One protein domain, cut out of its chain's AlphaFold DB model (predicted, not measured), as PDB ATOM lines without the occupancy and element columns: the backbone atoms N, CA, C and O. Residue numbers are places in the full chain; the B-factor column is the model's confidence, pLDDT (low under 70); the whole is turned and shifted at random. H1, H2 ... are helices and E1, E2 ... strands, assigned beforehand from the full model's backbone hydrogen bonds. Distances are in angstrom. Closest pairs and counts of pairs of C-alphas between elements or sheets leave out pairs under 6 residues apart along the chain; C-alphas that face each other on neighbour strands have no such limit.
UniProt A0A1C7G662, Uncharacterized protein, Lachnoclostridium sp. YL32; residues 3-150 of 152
ATOM      1  N   ASN A   3       9.854  29.014  27.728       93.25
ATOM      2  CA  ASN A   3       8.484  29.191  28.180       93.25
ATOM      3  C   ASN A   3       7.591  29.666  27.009       93.25
ATOM      4  O   ASN A   3       8.058  30.392  26.129       93.25
ATOM      5  N   ILE A   4       6.338  29.202  26.949       94.94
ATOM      6  CA  ILE A   4       5.408  29.516  25.852       94.94
ATOM      7  C   ILE A   4       5.037  31.004  25.816       94.94
ATOM      8  O   ILE A   4       4.973  31.568  24.725       94.94
ATOM      9  N   GLN A   5       4.884  31.656  26.976       93.38
ATOM     10  CA  GLN A   5       4.658  33.097  27.084       93.38
ATOM     11  C   GLN A   5       5.818  33.865  26.430       93.38
ATOM     12  O   GLN A   5       5.585  34.767  25.628       93.38
ATOM     13  N   ASP A   6       7.066  33.483  26.718       94.06
ATOM     14  CA  ASP A   6       8.252  34.129  26.136       94.06
ATOM     15  C   ASP A   6       8.356  33.897  24.625       94.06
ATOM     16  O   ASP A   6       8.758  34.787  23.878       94.06
ATOM     17  N   ILE A   7       7.987  32.697  24.162       95.94
ATOM     18  CA  ILE A   7       7.935  32.383  22.733       95.94
ATOM     19  C   ILE A   7       6.922  33.287  22.029       95.94
ATOM     20  O   ILE A   7       7.259  33.856  20.996       95.94
ATOM     21  N   ILE A   8       5.712  33.418  22.580       96.19
ATOM     22  CA  ILE A   8       4.631  34.214  21.985       96.19
ATOM     23  C   ILE A   8       4.975  35.705  22.003       96.19
ATOM     24  O   ILE A   8       4.836  36.377  20.987       96.19
ATOM     25  N   ARG A   9       5.503  36.219  23.118       92.81
ATOM     26  CA  ARG A   9       5.902  37.632  23.245       92.81
ATOM     27  C   ARG A   9       7.049  38.036  22.317       92.81
ATOM     28  O   ARG A   9       7.235  39.225  22.087       92.81
ATOM     29  N   ALA A  10       7.814  37.073  21.809       94.75
ATOM     30  CA  ALA A  10       8.881  37.305  20.841       94.75
ATOM     31  C   ALA A  10       8.416  37.236  19.373       94.75
ATOM     32  O   ALA A  10       9.235  37.458  18.481       94.75
ATOM     33  N   LEU A  11       7.150  36.890  19.113       96.88
ATOM     34  CA  LEU A  11       6.577  36.907  17.767       96.88
ATOM     35  C   LEU A  11       6.346  38.345  17.303       96.88
ATOM     36  O   LEU A  11       6.173  39.254  18.119       96.88
ATOM     37  N   ASN A  12       6.268  38.541  15.987       94.50
ATOM     38  CA  ASN A  12       5.795  39.816  15.462       94.50
ATOM     39  C   ASN A  12       4.330  40.042  15.844       94.50
ATOM     40  O   ASN A  12       3.502  39.124  15.833       94.50
ATOM     41  N   THR A  13       4.022  41.295  16.145       93.81
ATOM     42  CA  THR A  13       2.687  41.739  16.518       93.81
ATOM     43  C   THR A  13       2.009  42.467  15.368       93.81
ATOM     44  O   THR A  13       2.645  43.123  14.543       93.81
ATOM     45  N   ILE A  14       0.687  42.356  15.327       93.31
ATOM     46  CA  ILE A  14      -0.195  43.148  14.480       93.31
ATOM     47  C   ILE A  14      -1.077  43.950  15.427       93.31
ATOM     48  O   ILE A  14      -1.906  43.378  16.131       93.31
ATOM     49  N   GLU A  15      -0.873  45.261  15.461       91.00
ATOM     50  CA  GLU A  15      -1.703  46.168  16.247       91.00
ATOM     51  C   GLU A  15      -2.929  46.577  15.427       91.00
ATOM     52  O   GLU A  15      -2.816  47.015  14.277       91.00
ATOM     53  N   LEU A  16      -4.110  46.387  16.004       84.75
ATOM     54  CA  LEU A  16      -5.368  46.813  15.410       84.75
ATOM     55  C   LEU A  16      -5.672  48.280  15.768       84.75
ATOM     56  O   LEU A  16      -5.186  48.782  16.779       84.75
ATOM     57  N   PRO A  17      -6.526  48.987  14.998       82.25
ATOM     58  CA  PRO A  17      -6.851  50.396  15.261       82.25
ATOM     59  C   PRO A  17      -7.451  50.689  16.648       82.25
ATOM     60  O   PRO A  17      -7.442  51.832  17.093       82.25
ATOM     61  N   ASN A  18      -8.000  49.675  17.317       81.88
ATOM     62  CA  ASN A  18      -8.544  49.749  18.674       81.88
ATOM     63  C   ASN A  18      -7.494  49.476  19.777       81.88
ATOM     64  O   ASN A  18      -7.863  49.448  20.948       81.88
ATOM     65  N   GLY A  19      -6.219  49.284  19.422       84.38
ATOM     66  CA  GLY A  19      -5.114  49.023  20.350       84.38
ATOM     67  C   GLY A  19      -4.941  47.556  20.757       84.38
ATOM     68  O   GLY A  19      -4.075  47.255  21.577       84.38
ATOM     69  N   GLU A  20      -5.742  46.633  20.215       87.56
ATOM     70  CA  GLU A  20      -5.531  45.198  20.435       87.56
ATOM     71  C   GLU A  20      -4.274  44.713  19.708       87.56
ATOM     72  O   GLU A  20      -3.966  45.140  18.592       87.56
ATOM     73  N   VAL A  21      -3.568  43.771  20.336       93.50
ATOM     74  CA  VAL A  21      -2.321  43.202  19.822       93.50
ATOM     75  C   VAL A  21      -2.552  41.745  19.461       93.50
ATOM     76  O   VAL A  21      -2.799  40.908  20.328       93.50
ATOM     77  N   LEU A  22      -2.424  41.439  18.172       96.69
ATOM     78  CA  LEU A  22      -2.595  40.096  17.642       96.69
ATOM     79  C   LEU A  22      -1.265  39.474  17.217       96.69
ATOM     80  O   LEU A  22      -0.373  40.147  16.702       96.69
ATOM     81  N   TYR A  23      -1.175  38.157  17.360       98.06
ATOM     82  CA  TYR A  23      -0.038  37.339  16.956       98.06
ATOM     83  C   TYR A  23      -0.407  36.418  15.791       98.06
ATOM     84  O   TYR A  23      -1.543  35.961  15.670       98.06
ATOM     85  N   SER A  24       0.555  36.103  14.923       97.88
ATOM     86  CA  SER A  24       0.336  35.216  13.774       97.88
ATOM     87  C   SER A  24       0.428  33.738  14.158       97.88
ATOM     88  O   SER A  24       1.470  33.275  14.630       97.88
ATOM     89  N   PHE A  25      -0.613  32.947  13.860       98.44
ATOM     90  CA  PHE A  25      -0.541  31.488  14.027       98.44
ATOM     91  C   PHE A  25       0.514  30.841  13.126       98.44
ATOM     92  O   PHE A  25       1.140  29.862  13.527       98.44
ATOM     93  N   VAL A  26       0.712  31.375  11.915       98.19
ATOM     94  CA  VAL A  26       1.707  30.847  10.965       98.19
ATOM     95  C   VAL A  26       3.112  31.023  11.527       98.19
ATOM     96  O   VAL A  26       3.909  30.086  11.520       98.19
ATOM     97  N   GLU A  27       3.406  32.208  12.062       98.25
ATOM     98  CA  GLU A  27       4.697  32.477  12.689       98.25
ATOM     99  C   GLU A  27       4.890  31.620  13.942       98.25
ATOM    100  O   GLU A  27       5.923  30.964  14.092       98.25
ATOM    101  N   PHE A  28       3.870  31.557  14.801       98.19
ATOM    102  CA  PHE A  28       3.917  30.761  16.019       98.19
ATOM    103  C   PHE A  28       4.204  29.282  15.729       98.19
ATOM    104  O   PHE A  28       5.077  28.681  16.363       98.19
ATOM    105  N   TYR A  29       3.544  28.704  14.721       98.00
ATOM    106  CA  TYR A  29       3.777  27.327  14.286       98.00
ATOM    107  C   TYR A  29       5.238  27.086  13.873       98.00
ATOM    108  O   TYR A  29       5.868  26.115  14.311       98.00
ATOM    109  N   GLU A  30       5.811  27.992  13.077       97.62
ATOM    110  CA  GLU A  30       7.202  27.900  12.626       97.62
ATOM    111  C   GLU A  30       8.206  28.050  13.778       97.62
ATOM    112  O   GLU A  30       9.196  27.313  13.841       97.62
ATOM    113  N   VAL A  31       7.947  28.948  14.730       97.19
ATOM    114  CA  VAL A  31       8.801  29.121  15.915       97.19
ATOM    115  C   VAL A  31       8.742  27.893  16.826       97.19
ATOM    116  O   VAL A  31       9.784  27.397  17.270       97.19
ATOM    117  N   ILE A  32       7.553  27.326  17.056       96.38
ATOM    118  CA  ILE A  32       7.392  26.081  17.822       96.38
ATOM    119  C   ILE A  32       8.127  24.921  17.142       96.38
ATOM    120  O   ILE A  32       8.791  24.127  17.811       96.38
ATOM    121  N   LYS A  33       8.079  24.826  15.809       94.94
ATOM    122  CA  LYS A  33       8.811  23.800  15.053       94.94
ATOM    123  C   LYS A  33      10.328  23.906  15.246       94.94
ATOM    124  O   LYS A  33      10.976  22.874  15.406       94.94
ATOM    125  N   LYS A  34      10.874  25.126  15.263       94.56
ATOM    126  CA  LYS A  34      12.318  25.407  15.395       94.56
ATOM    127  C   LYS A  34      12.833  25.394  16.837       94.56
ATOM    128  O   LYS A  34      14.041  25.312  17.053       94.56
ATOM    129  N   THR A  35      11.951  25.477  17.829       93.62
ATOM    130  CA  THR A  35      12.335  25.442  19.248       93.62
ATOM    131  C   THR A  35      12.944  24.082  19.611       93.62
ATOM    132  O   THR A  35      12.373  23.040  19.292       93.62
ATOM    133  N   CYS A  36      14.108  24.087  20.267       90.38
ATOM    134  CA  CYS A  36      14.834  22.874  20.664       90.38
ATOM    135  C   CYS A  36      14.104  22.093  21.777       90.38
ATOM    136  O   CYS A  36      13.522  22.704  22.672       90.38
ATOM    137  N   GLY A  37      14.176  20.755  21.734       92.56
ATOM    138  CA  GLY A  37      13.512  19.837  22.677       92.56
ATOM    139  C   GLY A  37      12.022  19.637  22.386       92.56
ATOM    140  O   GLY A  37      11.435  20.429  21.662       92.56
ATOM    141  N   ASP A  38      11.391  18.591  22.919       96.00
ATOM    142  CA  ASP A  38       9.996  18.233  22.579       96.00
ATOM    143  C   ASP A  38       8.921  18.945  23.406       96.00
ATOM    144  O   ASP A  38       7.730  18.876  23.082       96.00
ATOM    145  N   TYR A  39       9.343  19.670  24.438       97.12
ATOM    146  CA  TYR A  39       8.479  20.333  25.405       97.12
ATOM    147  C   TYR A  39       8.867  21.800  25.574       97.12
ATOM    148  O   TYR A  39      10.032  22.176  25.415       97.12
ATOM    149  N   VAL A  40       7.879  22.614  25.931       96.88
ATOM    150  CA  VAL A  40       8.044  24.003  26.374       96.88
ATOM    151  C   VAL A  40       7.425  24.146  27.757       96.88
ATOM    152  O   VAL A  40       6.440  23.464  28.051       96.88
ATOM    153  N   SER A  41       7.994  24.997  28.612       96.75
ATOM    154  CA  SER A  41       7.337  25.332  29.877       96.75
ATOM    155  C   SER A  41       6.095  26.173  29.608       96.75
ATOM    156  O   SER A  41       6.035  26.910  28.623       96.75
ATOM    157  N   THR A  42       5.094  26.044  30.467       95.38
ATOM    158  CA  THR A  42       3.842  26.788  30.359       95.38
ATOM    159  C   THR A  42       3.244  27.015  31.734       95.38
ATOM    160  O   THR A  42       3.263  26.115  32.574       95.38
ATOM    161  N   ASP A  43       2.666  28.194  31.910       94.75
ATOM    162  CA  ASP A  43       1.690  28.476  32.959       94.75
ATOM    163  C   ASP A  43       0.259  28.286  32.430       94.75
ATOM    164  O   ASP A  43       0.068  27.923  31.259       94.75
ATOM    165  N   ASP A  44      -0.740  28.521  33.286       96.56
ATOM    166  CA  ASP A  44      -2.121  28.703  32.836       96.56
ATOM    167  C   ASP A  44      -2.156  29.806  31.775       96.56
ATOM    168  O   ASP A  44      -1.660  30.906  32.011       96.56
ATOM    169  N   CYS A  45      -2.723  29.511  30.610       96.69
ATOM    170  CA  CYS A  45      -2.855  30.503  29.550       96.69
ATOM    171  C   CYS A  45      -4.009  30.195  28.602       96.69
ATOM    172  O   CYS A  45      -4.530  29.071  28.540       96.69
ATOM    173  N   ILE A  46      -4.404  31.229  27.868       97.81
ATOM    174  CA  ILE A  46      -5.483  31.196  26.892       97.81
ATOM    175  C   ILE A  46      -4.970  31.765  25.569       97.81
ATOM    176  O   ILE A  46      -4.322  32.808  25.536       97.81
ATOM    177  N   ILE A  47      -5.266  31.069  24.470       98.25
ATOM    178  CA  ILE A  47      -5.058  31.566  23.108       98.25
ATOM    179  C   ILE A  47      -6.427  31.718  22.454       98.25
ATOM    180  O   ILE A  47      -7.071  30.715  22.129       98.25
ATOM    181  N   THR A  48      -6.841  32.960  22.223       98.06
ATOM    182  CA  THR A  48      -8.136  33.292  21.621       98.06
ATOM    183  C   THR A  48      -7.943  33.565  20.129       98.06
ATOM    184  O   THR A  48      -7.278  34.538  19.769       98.06
ATOM    185  N   PRO A  49      -8.456  32.700  19.233       98.25
ATOM    186  CA  PRO A  49      -8.251  32.856  17.802       98.25
ATOM    187  C   PRO A  49      -9.192  33.898  17.185       98.25
ATOM    188  O   PRO A  49     -10.343  34.068  17.586       98.25
ATOM    189  N   TYR A  50      -8.701  34.531  16.124       97.50
ATOM    190  CA  TYR A  50      -9.414  35.492  15.294       97.50
ATOM    191  C   TYR A  50      -9.142  35.217  13.820       97.50
ATOM    192  O   TYR A  50      -8.051  34.783  13.440       97.50
ATOM    193  N   TYR A  51     -10.116  35.532  12.969       97.88
ATOM    194  CA  TYR A  51      -9.887  35.674  11.535       97.88
ATOM    195  C   TYR A  51      -9.972  37.147  11.141       97.88
ATOM    196  O   TYR A  51     -11.021  37.767  11.321       97.88
ATOM    197  N   VAL A  52      -8.890  37.704  10.597       95.56
ATOM    198  CA  VAL A  52      -8.780  39.135  10.266       95.56
ATOM    199  C   VAL A  52      -8.479  39.308   8.782       95.56
ATOM    200  O   VAL A  52      -7.495  38.772   8.282       95.56
ATOM    201  N   LEU A  53      -9.325  40.057   8.068       93.81
ATOM    202  CA  LEU A  53      -9.160  40.353   6.644       93.81
ATOM    203  C   LEU A  53      -9.488  41.826   6.363       93.81
ATOM    204  O   LEU A  53     -10.657  42.211   6.285       93.81
ATOM    205  N   GLY A  54      -8.445  42.631   6.155       87.88
ATOM    206  CA  GLY A  54      -8.586  44.087   6.076       87.88
ATOM    207  C   GLY A  54      -9.102  44.640   7.405       87.88
ATOM    208  O   GLY A  54      -8.598  44.268   8.457       87.88
ATOM    209  N   GLU A  55     -10.140  45.471   7.359       87.56
ATOM    210  CA  GLU A  55     -10.780  46.048   8.554       87.56
ATOM    211  C   GLU A  55     -11.807  45.113   9.215       87.56
ATOM    212  O   GLU A  55     -12.371  45.426  10.261       87.56
ATOM    213  N   ARG A  56     -12.095  43.958   8.601       91.44
ATOM    214  CA  ARG A  56     -13.086  43.008   9.112       91.44
ATOM    215  C   ARG A  56     -12.412  41.963   9.992       91.44
ATOM    216  O   ARG A  56     -11.415  41.365   9.583       91.44
ATOM    217  N   ARG A  57     -13.026  41.661  11.138       92.81
ATOM    218  CA  ARG A  57     -12.609  40.582  12.042       92.81
ATOM    219  C   ARG A  57     -13.761  39.640  12.377       92.81
ATOM    220  O   ARG A  57     -14.923  40.039  12.338       92.81
ATOM    221  N   MET A  58     -13.427  38.402  12.713       96.19
ATOM    222  CA  MET A  58     -14.348  37.418  13.272       96.19
ATOM    223  C   MET A  58     -13.691  36.752  14.471       96.19
ATOM    224  O   MET A  58     -12.611  36.173  14.349       96.19
ATOM    225  N   GLU A  59     -14.365  36.857  15.607       96.25
ATOM    226  CA  GLU A  59     -14.020  36.176  16.849       96.25
ATOM    227  C   GLU A  59     -14.311  34.680  16.708       96.25
ATOM    228  O   GLU A  59     -15.384  34.283  16.254       96.25
ATOM    229  N   LEU A  60     -13.343  33.843  17.079       97.56
ATOM    230  CA  LEU A  60     -13.433  32.389  16.968       97.56
ATOM    231  C   LEU A  60     -13.491  31.738  18.358       97.56
ATOM    232  O   LEU A  60     -12.825  30.735  18.597       97.56
ATOM    233  N   TYR A  61     -14.287  32.293  19.282       96.62
ATOM    234  CA  TYR A  61     -14.328  31.865  20.692       96.62
ATOM    235  C   TYR A  61     -14.610  30.376  20.900       96.62
ATOM    236  O   TYR A  61     -14.119  29.785  21.860       96.62
ATOM    237  N   GLU A  62     -15.371  29.737  20.006       96.12
ATOM    238  CA  GLU A  62     -15.621  28.292  20.094       96.12
ATOM    239  C   GLU A  62     -14.336  27.455  19.945       96.12
ATOM    240  O   GLU A  62     -14.277  26.328  20.434       96.12
ATOM    241  N   TYR A  63     -13.298  28.027  19.329       98.12
ATOM    242  CA  TYR A  63     -11.996  27.410  19.098       98.12
ATOM    243  C   TYR A  63     -10.909  27.890  20.069       98.12
ATOM    244  O   TYR A  63      -9.741  27.584  19.853       98.12
ATOM    245  N   GLU A  64     -11.252  28.629  21.124       98.31
ATOM    246  CA  GLU A  64     -10.281  29.112  22.110       98.31
ATOM    247  C   GLU A  64      -9.495  27.963  22.759       98.31
ATOM    248  O   GLU A  64     -10.076  27.052  23.352       98.31
ATOM    249  N   LEU A  65      -8.161  28.034  22.700       98.62
ATOM    250  CA  LEU A  65      -7.307  27.077  23.389       98.62
ATOM    251  C   LEU A  65      -7.108  27.493  24.845       98.62
ATOM    252  O   LEU A  65      -6.552  28.546  25.136       98.62
ATOM    253  N   ASN A  66      -7.480  26.598  25.752       98.19
ATOM    254  CA  ASN A  66      -7.264  26.720  27.185       98.19
ATOM    255  C   ASN A  66      -6.200  25.713  27.642       98.19
ATOM    256  O   ASN A  66      -6.444  24.503  27.622       98.19
ATOM    257  N   ILE A  67      -5.044  26.199  28.099       97.94
ATOM    258  CA  ILE A  67      -4.009  25.374  28.735       97.94
ATOM    259  C   ILE A  67      -4.099  25.594  30.242       97.94
ATOM    260  O   ILE A  67      -3.977  26.726  30.706       97.94
ATOM    261  N   ARG A  68      -4.338  24.520  31.003       97.62
ATOM    262  CA  ARG A  68      -4.547  24.582  32.453       97.62
ATOM    263  C   ARG A  68      -3.571  23.710  33.226       97.62
ATOM    264  O   ARG A  68      -3.473  22.513  32.956       97.62
ATOM    265  N   LEU A  69      -2.898  24.289  34.217       97.38
ATOM    266  CA  LEU A  69      -2.082  23.556  35.176       97.38
ATOM    267  C   LEU A  69      -2.980  22.941  36.253       97.38
ATOM    268  O   LEU A  69      -3.659  23.642  37.002       97.38
ATOM    269  N   VAL A  70      -2.974  21.615  36.356       97.31
ATOM    270  CA  VAL A  70      -3.818  20.871  37.300       97.31
ATOM    271  C   VAL A  70      -3.012  19.829  38.064       97.31
ATOM    272  O   VAL A  70      -2.004  19.317  37.581       97.31
ATOM    273  N   GLU A  71      -3.470  19.488  39.267       97.38
ATOM    274  CA  GLU A  71      -2.837  18.451  40.098       97.38
ATOM    275  C   GLU A  71      -3.052  17.039  39.523       97.38
ATOM    276  O   GLU A  71      -2.226  16.152  39.708       97.38
ATOM    277  N   SER A  72      -4.166  16.816  38.817       96.94
ATOM    278  CA  SER A  72      -4.502  15.529  38.203       96.94
ATOM    279  C   SER A  72      -5.333  15.752  36.933       96.94
ATOM    280  O   SER A  72      -6.520  16.073  37.041       96.94
ATOM    281  N   PRO A  73      -4.722  15.624  35.738       96.50
ATOM    282  CA  PRO A  73      -5.434  15.718  34.470       96.50
ATOM    283  C   PRO A  73      -6.540  14.664  34.360       96.50
ATOM    284  O   PRO A  73      -6.301  13.470  34.539       96.50
ATOM    285  N   ASN A  74      -7.752  15.105  34.045       97.44
ATOM    286  CA  ASN A  74      -8.913  14.271  33.802       97.44
ATOM    287  C   ASN A  74      -9.849  14.956  32.791       97.44
ATOM    288  O   ASN A  74     -10.789  15.677  33.145       97.44
ATOM    289  N   PHE A  75      -9.607  14.663  31.513       96.56
ATOM    290  CA  PHE A  75     -10.361  15.239  30.402       96.56
ATOM    291  C   PHE A  75     -11.857  14.895  30.445       96.56
ATOM    292  O   PHE A  75     -12.685  15.748  30.137       96.56
ATOM    293  N   GLU A  76     -12.231  13.685  30.867       97.25
ATOM    294  CA  GLU A  76     -13.644  13.297  30.972       97.25
ATOM    295  C   GLU A  76     -14.367  14.112  32.042       97.25
ATOM    296  O   GLU A  76     -15.426  14.680  31.785       97.25
ATOM    297  N   LYS A  77     -13.766  14.259  33.227       97.31
ATOM    298  CA  LYS A  77     -14.318  15.097  34.298       97.31
ATOM    299  C   LYS A  77     -14.481  16.545  33.841       97.31
ATOM    300  O   LYS A  77     -15.496  17.175  34.147       97.31
ATOM    301  N   TYR A  78     -13.501  17.069  33.105       97.06
ATOM    302  CA  TYR A  78     -13.616  18.373  32.466       97.06
ATOM    303  C   TYR A  78     -14.813  18.434  31.505       97.06
ATOM    304  O   TYR A  78     -15.626  19.351  31.629       97.06
ATOM    305  N   LEU A  79     -14.948  17.465  30.595       97.44
ATOM    306  CA  LEU A  79     -16.018  17.419  29.595       97.44
ATOM    307  C   LEU A  79     -17.403  17.394  30.239       97.44
ATOM    308  O   LEU A  79     -18.267  18.190  29.867       97.44
ATOM    309  N   LEU A  80     -17.606  16.524  31.229       98.06
ATOM    310  CA  LEU A  80     -18.864  16.413  31.966       98.06
ATOM    311  C   LEU A  80     -19.225  17.745  32.633       98.06
ATOM    312  O   LEU A  80     -20.344  18.233  32.490       98.06
ATOM    313  N   ARG A  81     -18.248  18.401  33.276       96.69
ATOM    314  CA  ARG A  81     -18.440  19.723  33.890       96.69
ATOM    315  C   ARG A  81     -18.747  20.808  32.855       96.69
ATOM    316  O   ARG A  81     -19.631  21.623  33.086       96.69
ATOM    317  N   LYS A  82     -18.014  20.843  31.738       95.25
ATOM    318  CA  LYS A  82     -18.157  21.861  30.682       95.25
ATOM    319  C   LYS A  82     -19.514  21.771  29.983       95.25
ATOM    320  O   LYS A  82     -20.064  22.800  29.607       95.25
ATOM    321  N   THR A  83     -20.032  20.558  29.807       96.00
ATOM    322  CA  THR A  83     -21.277  20.285  29.070       96.00
ATOM    323  C   THR A  83     -22.503  20.119  29.970       96.00
ATOM    324  O   THR A  83     -23.626  20.104  29.470       96.00
ATOM    325  N   GLY A  84     -22.309  19.974  31.284       96.75
ATOM    326  CA  GLY A  84     -23.381  19.683  32.238       96.75
ATOM    327  C   GLY A  84     -23.964  18.271  32.104       96.75
ATOM    328  O   GLY A  84     -25.064  18.020  32.593       96.75
ATOM    329  N   LYS A  85     -23.270  17.354  31.417       97.00
ATOM    330  CA  LYS A  85     -23.700  15.961  31.228       97.00
ATOM    331  C   LYS A  85     -23.206  15.065  32.361       97.00
ATOM    332  O   LYS A  85     -22.206  15.357  33.011       97.00
ATOM    333  N   PHE A  86     -23.897  13.944  32.566       96.00
ATOM    334  CA  PHE A  86     -23.517  12.929  33.556       96.00
ATOM    335  C   PHE A  86     -22.638  11.818  32.969       96.00
ATOM    336  O   PHE A  86     -21.897  11.181  33.714       96.00
ATOM    337  N   LYS A  87     -22.708  11.592  31.651       96.50
ATOM    338  CA  LYS A  87     -21.912  10.595  30.924       96.50
ATOM    339  C   LYS A  87     -21.327  11.201  29.654       96.50
ATOM    340  O   LYS A  87     -21.941  12.074  29.044       96.50
ATOM    341  N   VAL A  88     -20.141  10.731  29.269       95.94
ATOM    342  CA  VAL A  88     -19.455  11.195  28.053       95.94
ATOM    343  C   VAL A  88     -20.229  10.777  26.804       95.94
ATOM    344  O   VAL A  88     -20.320  11.566  25.874       95.94
ATOM    345  N   ASP A  89     -20.873   9.609  26.829       96.75
ATOM    346  CA  ASP A  89     -21.695   9.088  25.726       96.75
ATOM    347  C   ASP A  89     -22.899   9.986  25.380       96.75
ATOM    348  O   ASP A  89     -23.423   9.920  24.273       96.75
ATOM    349  N   ASP A  90     -23.323  10.854  26.308       97.06
ATOM    350  CA  ASP A  90     -24.405  11.824  26.091       97.06
ATOM    351  C   ASP A  90     -23.906  13.143  25.456       97.06
ATOM    352  O   ASP A  90     -24.687  14.087  25.271       97.06
ATOM    353  N   ILE A  91     -22.600  13.256  25.192       97.62
ATOM    354  CA  ILE A  91     -21.966  14.428  24.587       97.62
ATOM    355  C   ILE A  91     -21.792  14.164  23.084       97.62
ATOM    356  O   ILE A  91     -21.188  13.155  22.720       97.62
ATOM    357  N   PRO A  92     -22.251  15.074  22.204       97.38
ATOM    358  CA  PRO A  92     -22.030  14.931  20.768       97.38
ATOM    359  C   PRO A  92     -20.542  14.798  20.417       97.38
ATOM    360  O   PRO A  92     -19.690  15.486  20.993       97.38
ATOM    361  N   GLU A  93     -20.221  13.925  19.461       96.31
ATOM    362  CA  GLU A  93     -18.839  13.598  19.092       96.31
ATOM    363  C   GLU A  93     -18.062  14.839  18.632       96.31
ATOM    364  O   GLU A  93     -16.898  15.022  18.988       96.31
ATOM    365  N   GLU A  94     -18.720  15.745  17.912       94.62
ATOM    366  CA  GLU A  94     -18.148  17.008  17.460       94.62
ATOM    367  C   GLU A  94     -17.735  17.918  18.624       94.62
ATOM    368  O   GLU A  94     -16.703  18.587  18.544       94.62
ATOM    369  N   VAL A  95     -18.479  17.893  19.736       96.25
ATOM    370  CA  VAL A  95     -18.136  18.646  20.948       96.25
ATOM    371  C   VAL A  95     -16.919  18.015  21.613       96.25
ATOM    372  O   VAL A  95     -15.991  18.733  21.986       96.25
ATOM    373  N   ILE A  96     -16.872  16.683  21.722       97.44
ATOM    374  CA  ILE A  96     -15.707  15.975  22.272       97.44
ATOM    375  C   ILE A  96     -14.461  16.274  21.430       97.44
ATOM    376  O   ILE A  96     -13.406  16.592  21.985       97.44
ATOM    377  N   LEU A  97     -14.578  16.201  20.102       96.38
ATOM    378  CA  LEU A  97     -13.487  16.468  19.170       96.38
ATOM    379  C   LEU A  97     -12.996  17.914  19.279       96.38
ATOM    380  O   LEU A  97     -11.787  18.134  19.345       96.38
ATOM    381  N   LEU A  98     -13.907  18.889  19.335       97.06
ATOM    382  CA  LEU A  98     -13.566  20.297  19.538       97.06
ATOM    383  C   LEU A  98     -12.783  20.478  20.843       97.06
ATOM    384  O   LEU A  98     -11.649  20.955  20.834       97.06
ATOM    385  N   GLN A  99     -13.338  20.008  21.962       97.56
ATOM    386  CA  GLN A  99     -12.709  20.168  23.270       97.56
ATOM    387  C   GLN A  99     -11.370  19.429  23.379       97.56
ATOM    388  O   GLN A  99     -10.448  19.919  24.025       97.56
ATOM    389  N   ARG A 100     -11.205  18.291  22.697       97.19
ATOM    390  CA  ARG A 100      -9.932  17.552  22.667       97.19
ATOM    391  C   ARG A 100      -8.808  18.330  21.979       97.19
ATOM    392  O   ARG A 100      -7.642  18.059  22.255       97.19
ATOM    393  N   ASN A 101      -9.141  19.269  21.094       98.06
ATOM    394  CA  ASN A 101      -8.169  20.120  20.406       98.06
ATOM    395  C   ASN A 101      -8.026  21.514  21.042       98.06
ATOM    396  O   ASN A 101      -7.018  22.169  20.797       98.06
ATOM    397  N   CYS A 102      -8.990  21.941  21.863       98.19
ATOM    398  CA  CYS A 102      -9.058  23.286  22.448       98.19
ATOM    399  C   CYS A 102      -8.898  23.319  23.983       98.19
ATOM    400  O   CYS A 102      -8.885  24.392  24.577       98.19
ATOM    401  N   TYR A 103      -8.746  22.176  24.659       98.19
ATOM    402  CA  TYR A 103      -8.524  22.136  26.105       98.19
ATOM    403  C   TYR A 103      -7.410  21.164  26.487       98.19
ATOM    404  O   TYR A 103      -7.518  19.953  26.277       98.19
ATOM    405  N   PHE A 104      -6.344  21.688  27.093       97.94
ATOM    406  CA  PHE A 104      -5.205  20.904  27.552       97.94
ATOM    407  C   PHE A 104      -4.991  21.071  29.050       97.94
ATOM    408  O   PHE A 104      -4.581  22.126  29.522       97.94
ATOM    409  N   GLU A 105      -5.175  19.985  29.790       97.81
ATOM    410  CA  GLU A 105      -4.672  19.874  31.156       97.81
ATOM    411  C   GLU A 105      -3.211  19.419  31.138       97.81
ATOM    412  O   GLU A 105      -2.835  18.453  30.460       97.81
ATOM    413  N   VAL A 106      -2.385  20.143  31.882       97.00
ATOM    414  CA  VAL A 106      -0.957  19.907  32.076       97.00
ATOM    415  C   VAL A 106      -0.727  19.654  33.558       97.00
ATOM    416  O   VAL A 106      -1.280  20.351  34.408       97.00
ATOM    417  N   LEU A 107       0.081  18.645  33.881       96.94
ATOM    418  CA  LEU A 107       0.393  18.344  35.271       96.94
ATOM    419  C   LEU A 107       1.204  19.498  35.869       96.94
ATOM    420  O   LEU A 107       2.274  19.850  35.368       96.94
ATOM    421  N   LYS A 108       0.701  20.090  36.951       96.12
ATOM    422  CA  LYS A 108       1.287  21.287  37.564       96.12
ATOM    423  C   LYS A 108       2.727  21.079  38.034       96.12
ATOM    424  O   LYS A 108       3.542  21.987  37.913       96.12
ATOM    425  N   THR A 109       3.056  19.880  38.514       95.31
ATOM    426  CA  THR A 109       4.422  19.513  38.923       95.31
ATOM    427  C   THR A 109       5.402  19.441  37.752       95.31
ATOM    428  O   THR A 109       6.605  19.561  37.963       95.31
ATOM    429  N   GLU A 110       4.907  19.258  36.524       94.50
ATOM    430  CA  GLU A 110       5.731  19.196  35.318       94.50
ATOM    431  C   GLU A 110       5.832  20.516  34.563       94.50
ATOM    432  O   GLU A 110       6.759  20.640  33.764       94.50
ATOM    433  N   ASN A 111       4.852  21.415  34.742       94.69
ATOM    434  CA  ASN A 111       4.738  22.750  34.137       94.69
ATOM    435  C   ASN A 111       5.179  22.857  32.666       94.69
ATOM    436  O   ASN A 111       5.745  23.867  32.241       94.69
ATOM    437  N   LYS A 112       4.931  21.808  31.875       95.69
ATOM    438  CA  LYS A 112       5.388  21.711  30.489       95.69
ATOM    439  C   LYS A 112       4.340  21.079  29.591       95.69
ATOM    440  O   LYS A 112       3.676  20.112  29.952       95.69
ATOM    441  N   ILE A 113       4.246  21.588  28.374       96.56
ATOM    442  CA  ILE A 113       3.381  21.053  27.329       96.56
ATOM    443  C   ILE A 113       4.233  20.566  26.161       96.56
ATOM    444  O   ILE A 113       5.270  21.149  25.834       96.56
ATOM    445  N   SER A 114       3.815  19.468  25.529       96.81
ATOM    446  CA  SER A 114       4.500  18.986  24.336       96.81
ATOM    447  C   SER A 114       4.246  19.932  23.165       96.81
ATOM    448  O   SER A 114       3.123  20.385  22.921       96.81
ATOM    449  N   LYS A 115       5.283  20.170  22.364       96.69
ATOM    450  CA  LYS A 115       5.148  20.940  21.121       96.69
ATOM    451  C   LYS A 115       4.143  20.295  20.168       96.69
ATOM    452  O   LYS A 115       3.542  20.989  19.359       96.69
ATOM    453  N   GLN A 116       3.966  18.974  20.242       97.00
ATOM    454  CA  GLN A 116       2.994  18.254  19.424       97.00
ATOM    455  C   GLN A 116       1.551  18.656  19.749       97.00
ATOM    456  O   GLN A 116       0.788  18.847  18.811       97.00
ATOM    457  N   LYS A 117       1.185  18.856  21.025       96.81
ATOM    458  CA  LYS A 117      -0.161  19.336  21.394       96.81
ATOM    459  C   LYS A 117      -0.430  20.746  20.861       96.81
ATOM    460  O   LYS A 117      -1.497  21.004  20.317       96.81
ATOM    461  N   ILE A 118       0.563  21.636  20.942       97.88
ATOM    462  CA  ILE A 118       0.453  22.995  20.385       97.88
ATOM    463  C   ILE A 118       0.255  22.933  18.863       97.88
ATOM    464  O   ILE A 118      -0.658  23.556  18.331       97.88
ATOM    465  N   LYS A 119       1.071  22.136  18.159       97.81
ATOM    466  CA  LYS A 119       0.923  21.939  16.709       97.81
ATOM    467  C   LYS A 119      -0.429  21.332  16.351       97.81
ATOM    468  O   LYS A 119      -1.052  21.807  15.416       97.81
ATOM    469  N   GLN A 120      -0.901  20.349  17.118       97.69
ATOM    470  CA  GLN A 120      -2.203  19.718  16.920       97.69
ATOM    471  C   GLN A 120      -3.337  20.749  16.951       97.69
ATOM    472  O   GLN A 120      -4.193  20.718  16.074       97.69
ATOM    473  N   TYR A 121      -3.333  21.674  17.915       98.62
ATOM    474  CA  TYR A 121      -4.322  22.756  17.967       98.62
ATOM    475  C   TYR A 121      -4.273  23.640  16.709       98.62
ATOM    476  O   TYR A 121      -5.297  23.888  16.074       98.62
ATOM    477  N   ILE A 122      -3.079  24.068  16.301       98.50
ATOM    478  CA  ILE A 122      -2.914  24.933  15.125       98.50
ATOM    479  C   ILE A 122      -3.330  24.199  13.838       98.50
ATOM    480  O   ILE A 122      -4.060  24.743  13.007       98.50
ATOM    481  N   ASP A 123      -2.928  22.937  13.687       98.25
ATOM    482  CA  ASP A 123      -3.322  22.087  12.565       98.25
ATOM    483  C   ASP A 123      -4.830  21.828  12.553       98.25
ATOM    484  O   ASP A 123      -5.433  21.777  11.479       98.25
ATOM    485  N   PHE A 124      -5.459  21.709  13.723       98.38
ATOM    486  CA  PHE A 124      -6.906  21.625  13.846       98.38
ATOM    487  C   PHE A 124      -7.575  22.883  13.285       98.38
ATOM    488  O   PHE A 124      -8.419  22.750  12.400       98.38
ATOM    489  N   LEU A 125      -7.145  24.093  13.662       98.38
ATOM    490  CA  LEU A 125      -7.666  25.337  13.064       98.38
ATOM    491  C   LEU A 125      -7.476  25.364  11.538       98.38
ATOM    492  O   LEU A 125      -8.371  25.728  10.775       98.38
ATOM    493  N   TYR A 126      -6.309  24.933  11.064       98.12
ATOM    494  CA  TYR A 126      -5.983  24.927   9.639       98.12
ATOM    495  C   TYR A 126      -6.750  23.907   8.820       98.12
ATOM    496  O   TYR A 126      -6.800  24.055   7.596       98.12
ATOM    497  N   ASN A 127      -7.301  22.870   9.445       97.38
ATOM    498  CA  ASN A 127      -7.914  21.741   8.754       97.38
ATOM    499  C   ASN A 127      -9.389  21.526   9.098       97.38
ATOM    500  O   ASN A 127     -10.056  20.796   8.370       97.38
ATOM    501  N   ASN A 128      -9.926  22.218  10.103       97.19
ATOM    502  CA  ASN A 128     -11.326  22.126  10.484       97.19
ATOM    503  C   ASN A 128     -12.242  22.659   9.364       97.19
ATOM    504  O   ASN A 128     -12.202  23.834   8.991       97.19
ATOM    505  N   ASN A 129     -13.071  21.772   8.809       96.19
ATOM    506  CA  ASN A 129     -13.962  22.102   7.699       96.19
ATOM    507  C   ASN A 129     -15.116  23.018   8.116       96.19
ATOM    508  O   ASN A 129     -15.493  23.879   7.322       96.19
ATOM    509  N   CYS A 130     -15.637  22.876   9.337       95.50
ATOM    510  CA  CYS A 130     -16.692  23.737   9.868       95.50
ATOM    511  C   CYS A 130     -16.191  25.181   9.987       95.50
ATOM    512  O   CYS A 130     -16.783  26.079   9.388       95.50
ATOM    513  N   LEU A 131     -15.029  25.382  10.619       97.31
ATOM    514  CA  LEU A 131     -14.359  26.681  10.721       97.31
ATOM    515  C   LEU A 131     -14.101  27.293   9.339       97.31
ATOM    516  O   LEU A 131     -14.462  28.438   9.062       97.31
ATOM    517  N   LYS A 132     -13.507  26.516   8.423       98.00
ATOM    518  CA  LYS A 132     -13.260  26.975   7.048       98.00
ATOM    519  C   LYS A 132     -14.543  27.383   6.342       98.00
ATOM    520  O   LYS A 132     -14.525  28.341   5.574       98.00
ATOM    521  N   HIS A 133     -15.623  26.634   6.538       97.56
ATOM    522  CA  HIS A 133     -16.908  26.917   5.919       97.56
ATOM    523  C   HIS A 133     -17.504  28.217   6.463       97.56
ATOM    524  O   HIS A 133     -17.822  29.095   5.664       97.56
ATOM    525  N   GLN A 134     -17.548  28.387   7.788       97.00
ATOM    526  CA  GLN A 134     -17.987  29.624   8.446       97.00
ATOM    527  C   GLN A 134     -17.184  30.840   7.950       97.00
ATOM    528  O   GLN A 134     -17.759  31.832   7.500       97.00
ATOM    529  N   ILE A 135     -15.848  30.744   7.923       97.94
ATOM    530  CA  ILE A 135     -14.981  31.822   7.420       97.94
ATOM    531  C   ILE A 135     -15.256  32.113   5.943       97.94
ATOM    532  O   ILE A 135     -15.338  33.272   5.545       97.94
ATOM    533  N   LYS A 136     -15.410  31.088   5.098       97.56
ATOM    534  CA  LYS A 136     -15.715  31.293   3.675       97.56
ATOM    535  C   LYS A 136     -17.075  31.956   3.470       97.56
ATOM    536  O   LYS A 136     -17.175  32.790   2.578       97.56
ATOM    537  N   GLN A 137     -18.082  31.638   4.280       97.31
ATOM    538  CA  GLN A 137     -19.375  32.322   4.217       97.31
ATOM    539  C   GLN A 137     -19.242  33.811   4.569       97.31
ATOM    540  O   GLN A 137     -19.790  34.656   3.869       97.31
ATOM    541  N   ALA A 138     -18.469  34.148   5.605       97.00
ATOM    542  CA  ALA A 138     -18.314  35.534   6.044       97.00
ATOM    543  C   ALA A 138     -17.346  36.360   5.166       97.00
ATOM    544  O   ALA A 138     -17.588  37.543   4.913       97.00
ATOM    545  N   PHE A 139     -16.251  35.766   4.687       97.19
ATOM    546  CA  PHE A 139     -15.123  36.471   4.051       97.19
ATOM    547  C   PHE A 139     -14.851  36.050   2.598       97.19
ATOM    548  O   PHE A 139     -13.914  36.552   1.974       97.19
ATOM    549  N   GLY A 140     -15.610  35.098   2.053       96.56
ATOM    550  CA  GLY A 140     -15.462  34.568   0.691       96.56
ATOM    551  C   GLY A 140     -14.274  33.620   0.489       96.56
ATOM    552  O   GLY A 140     -14.249  32.845  -0.466       96.56
ATOM    553  N   LYS A 141     -13.276  33.641   1.378       95.38
ATOM    554  CA  LYS A 141     -12.082  32.791   1.296       95.38
ATOM    555  C   LYS A 141     -11.490  32.516   2.672       95.38
ATOM    556  O   LYS A 141     -11.582  33.348   3.567       95.38
ATOM    557  N   PHE A 142     -10.805  31.382   2.779       97.44
ATOM    558  CA  PHE A 142      -9.989  31.020   3.934       97.44
ATOM    559  C   PHE A 142      -8.505  31.097   3.563       97.44
ATOM    560  O   PHE A 142      -8.087  30.476   2.583       97.44
ATOM    561  N   LYS A 143      -7.726  31.841   4.347       97.38
ATOM    562  CA  LYS A 143      -6.269  31.976   4.244       97.38
ATOM    563  C   LYS A 143      -5.656  31.806   5.631       97.38
ATOM    564  O   LYS A 143      -6.087  32.472   6.566       97.38
ATOM    565  N   LYS A 144      -4.661  30.930   5.776       97.25
ATOM    566  CA  LYS A 144      -4.056  30.630   7.090       97.25
ATOM    567  C   LYS A 144      -3.353  31.846   7.684       97.25
ATOM    568  O   LYS A 144      -3.343  32.020   8.892       97.25
ATOM    569  N   GLU A 145      -2.831  32.709   6.822       97.06
ATOM    570  CA  GLU A 145      -2.130  33.949   7.157       97.06
ATOM    571  C   GLU A 145      -3.059  35.004   7.770       97.06
ATOM    572  O   GLU A 145      -2.604  36.059   8.192       97.06
ATOM    573  N   GLN A 146      -4.370  34.769   7.742       97.44
ATOM    574  CA  GLN A 146      -5.387  35.647   8.318       97.44
ATOM    575  C   GLN A 146      -5.917  35.107   9.652       97.44
ATOM    576  O   GLN A 146      -6.734  35.765  10.286       97.44
ATOM    577  N   LEU A 147      -5.460  33.922  10.077       98.19
ATOM    578  CA  LEU A 147      -5.678  33.432  11.432       98.19
ATOM    579  C   LEU A 147      -4.635  34.063  12.348       98.19
ATOM    580  O   LEU A 147      -3.440  33.758  12.256       98.19
ATOM    581  N   LEU A 148      -5.118  34.909  13.247       98.06
ATOM    582  CA  LEU A 148      -4.333  35.576  14.274       98.06
ATOM    583  C   LEU A 148      -4.879  35.198  15.656       98.06
ATOM    584  O   LEU A 148      -5.937  34.574  15.748       98.06
ATOM    585  N   PHE A 149      -4.178  35.551  16.726       98.25
ATOM    586  CA  PHE A 149      -4.656  35.293  18.082       98.25
ATOM    587  C   PHE A 149      -4.257  36.357  19.087       98.25
ATOM    588  O   PHE A 149      -3.218  36.997  18.944       98.25
ATOM    589  N   GLU A 150      -5.061  36.461  20.138       97.06
ATOM    590  CA  GLU A 150      -4.679  37.090  21.399       97.06
ATOM    591  C   GLU A 150      -4.180  36.033  22.380       97.06
ATOM    592  O   GLU A 150      -4.532  34.851  22.291       97.06
TER     593      GLU A 150
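This is residues 3 to 150 of the 152 residues of an uncharacterized protein of Lachnoclostridium sp. YL32 (UniProt A0A1C7G662). A strongly twisted, branched sheet of seven strands makes a wall, with the long strand E4 where its branches join and the longest helix, H5, over part of it. H2 and H4 pack on H5, with H3 beyond H4 at one end of the domain and H6 near E4 and E5 in another region; the small sheet of E3 and E8 lies at the start of H5, where E8 leads straight into that helix, and H1 lies close to E3 and H2, away from H5. The printed part has 148 residues, with six named helices and nine named strands in the order H1 E1 E2 H2 E3 E4 E5 E6 H3 H4 E7 E8 H5 H6 E9, and its class is mixed, helices and strands. The large sheet is mixed, with E6 and E7 parallel and its other neighbour pairs antiparallel, while E3 and E8 are antiparallel. The whole is compact, with a radius of gyration of the C-alphas of 16.0 A and spans of 43 by 36 by 26 A.

H1 holds residues 4 to 9 and begins at C-alpha 4, (5.408, 29.516, 25.852). E1 holds residues 13 to 15, E2 residues 21 to 24, and H2 residues 25 to 34, 14.3 A long. E3 is residues 39 to 41. E4, residues 45 to 53, runs 25.7 A from C-alpha 45 at (-2.855, 30.503, 29.550). E5 is residues 56 to 59 and E6 residues 65 to 70, 15.6 A long. H3 holds residues 75 to 83, H4 residues 93 to 102, 14.2 A long, E7 residues 103 to 107, and E8 residues 112 to 114. H5, residues 115 to 127, is 18.0 A long, and H6, residues 129 to 139, is 14.9 A long. E9, residues 147 to 150, ends at C-alpha 150, (-4.679, 37.090, 21.399).

In the branched sheet E5 and E6 lie on one side of E4, beside residues 50 to 53 and 45 to 47, and E9 lies on the other side. N 51 and O 58 of the hairpin E4 and E5 are 2.9 A apart, within hydrogen-bond range, as are N 47 and O 65 of E4 and E6, 2.9 A, and N 50 and O 148 of E4 and E9, 2.8 A. E2 is antiparallel to E9, with N 23 and O 149 at 2.8 A, and forms a hairpin with the edge strand E1, with N 14 and O 22 at 2.8 A. E7, another edge strand, is parallel to E6, with N 68 and O 104 at 2.8 A; E6, H3, H4 and E7 form a strand-helix-strand unit, two parallel neighbour strands with helices between, and its crossover is right-handed. In the small sheet N 113 and O 40 are 2.9 A apart. H5 is on the branched sheet at a height over the sheet of 7.6 A. H6 is on it too, at a height over the sheet of 9.9 A. H1, H2, H3 and H4 only graze it. H2 and H5 touch, closest at the C-alphas of Ile 32 and Lys 115, 6.5 A, opposite ways at a shallow tilt of 32 degrees, only just short of steep. H4 touches residues 120 to 124 of H5 alone, closest at the C-alphas of Asn 101 and Tyr 121, 5.3 A. H1 and H2 only just touch, with 3 pairs of C-alphas within 8 A, the closest Ile 8 and Phe 28 at 6.9 A. H3 and H4 are close but not clearly touching, with the C-alphas of Leu 79 and Ile 96 closest at 7.5 A. H3 and H6 are apart. In each of the six helices every O i to N i+4 pair is within hydrogen-bond range.

The two C-alphas farthest apart, those of Thr 109 and Gly 140, are 45.6 A apart. The printed part has no cut and no long link; the links H3 to H4 and H6 to E9 are short, and the others are tight. The mean pLDDT of the printed part is 96.1, and no printed residue is under 70.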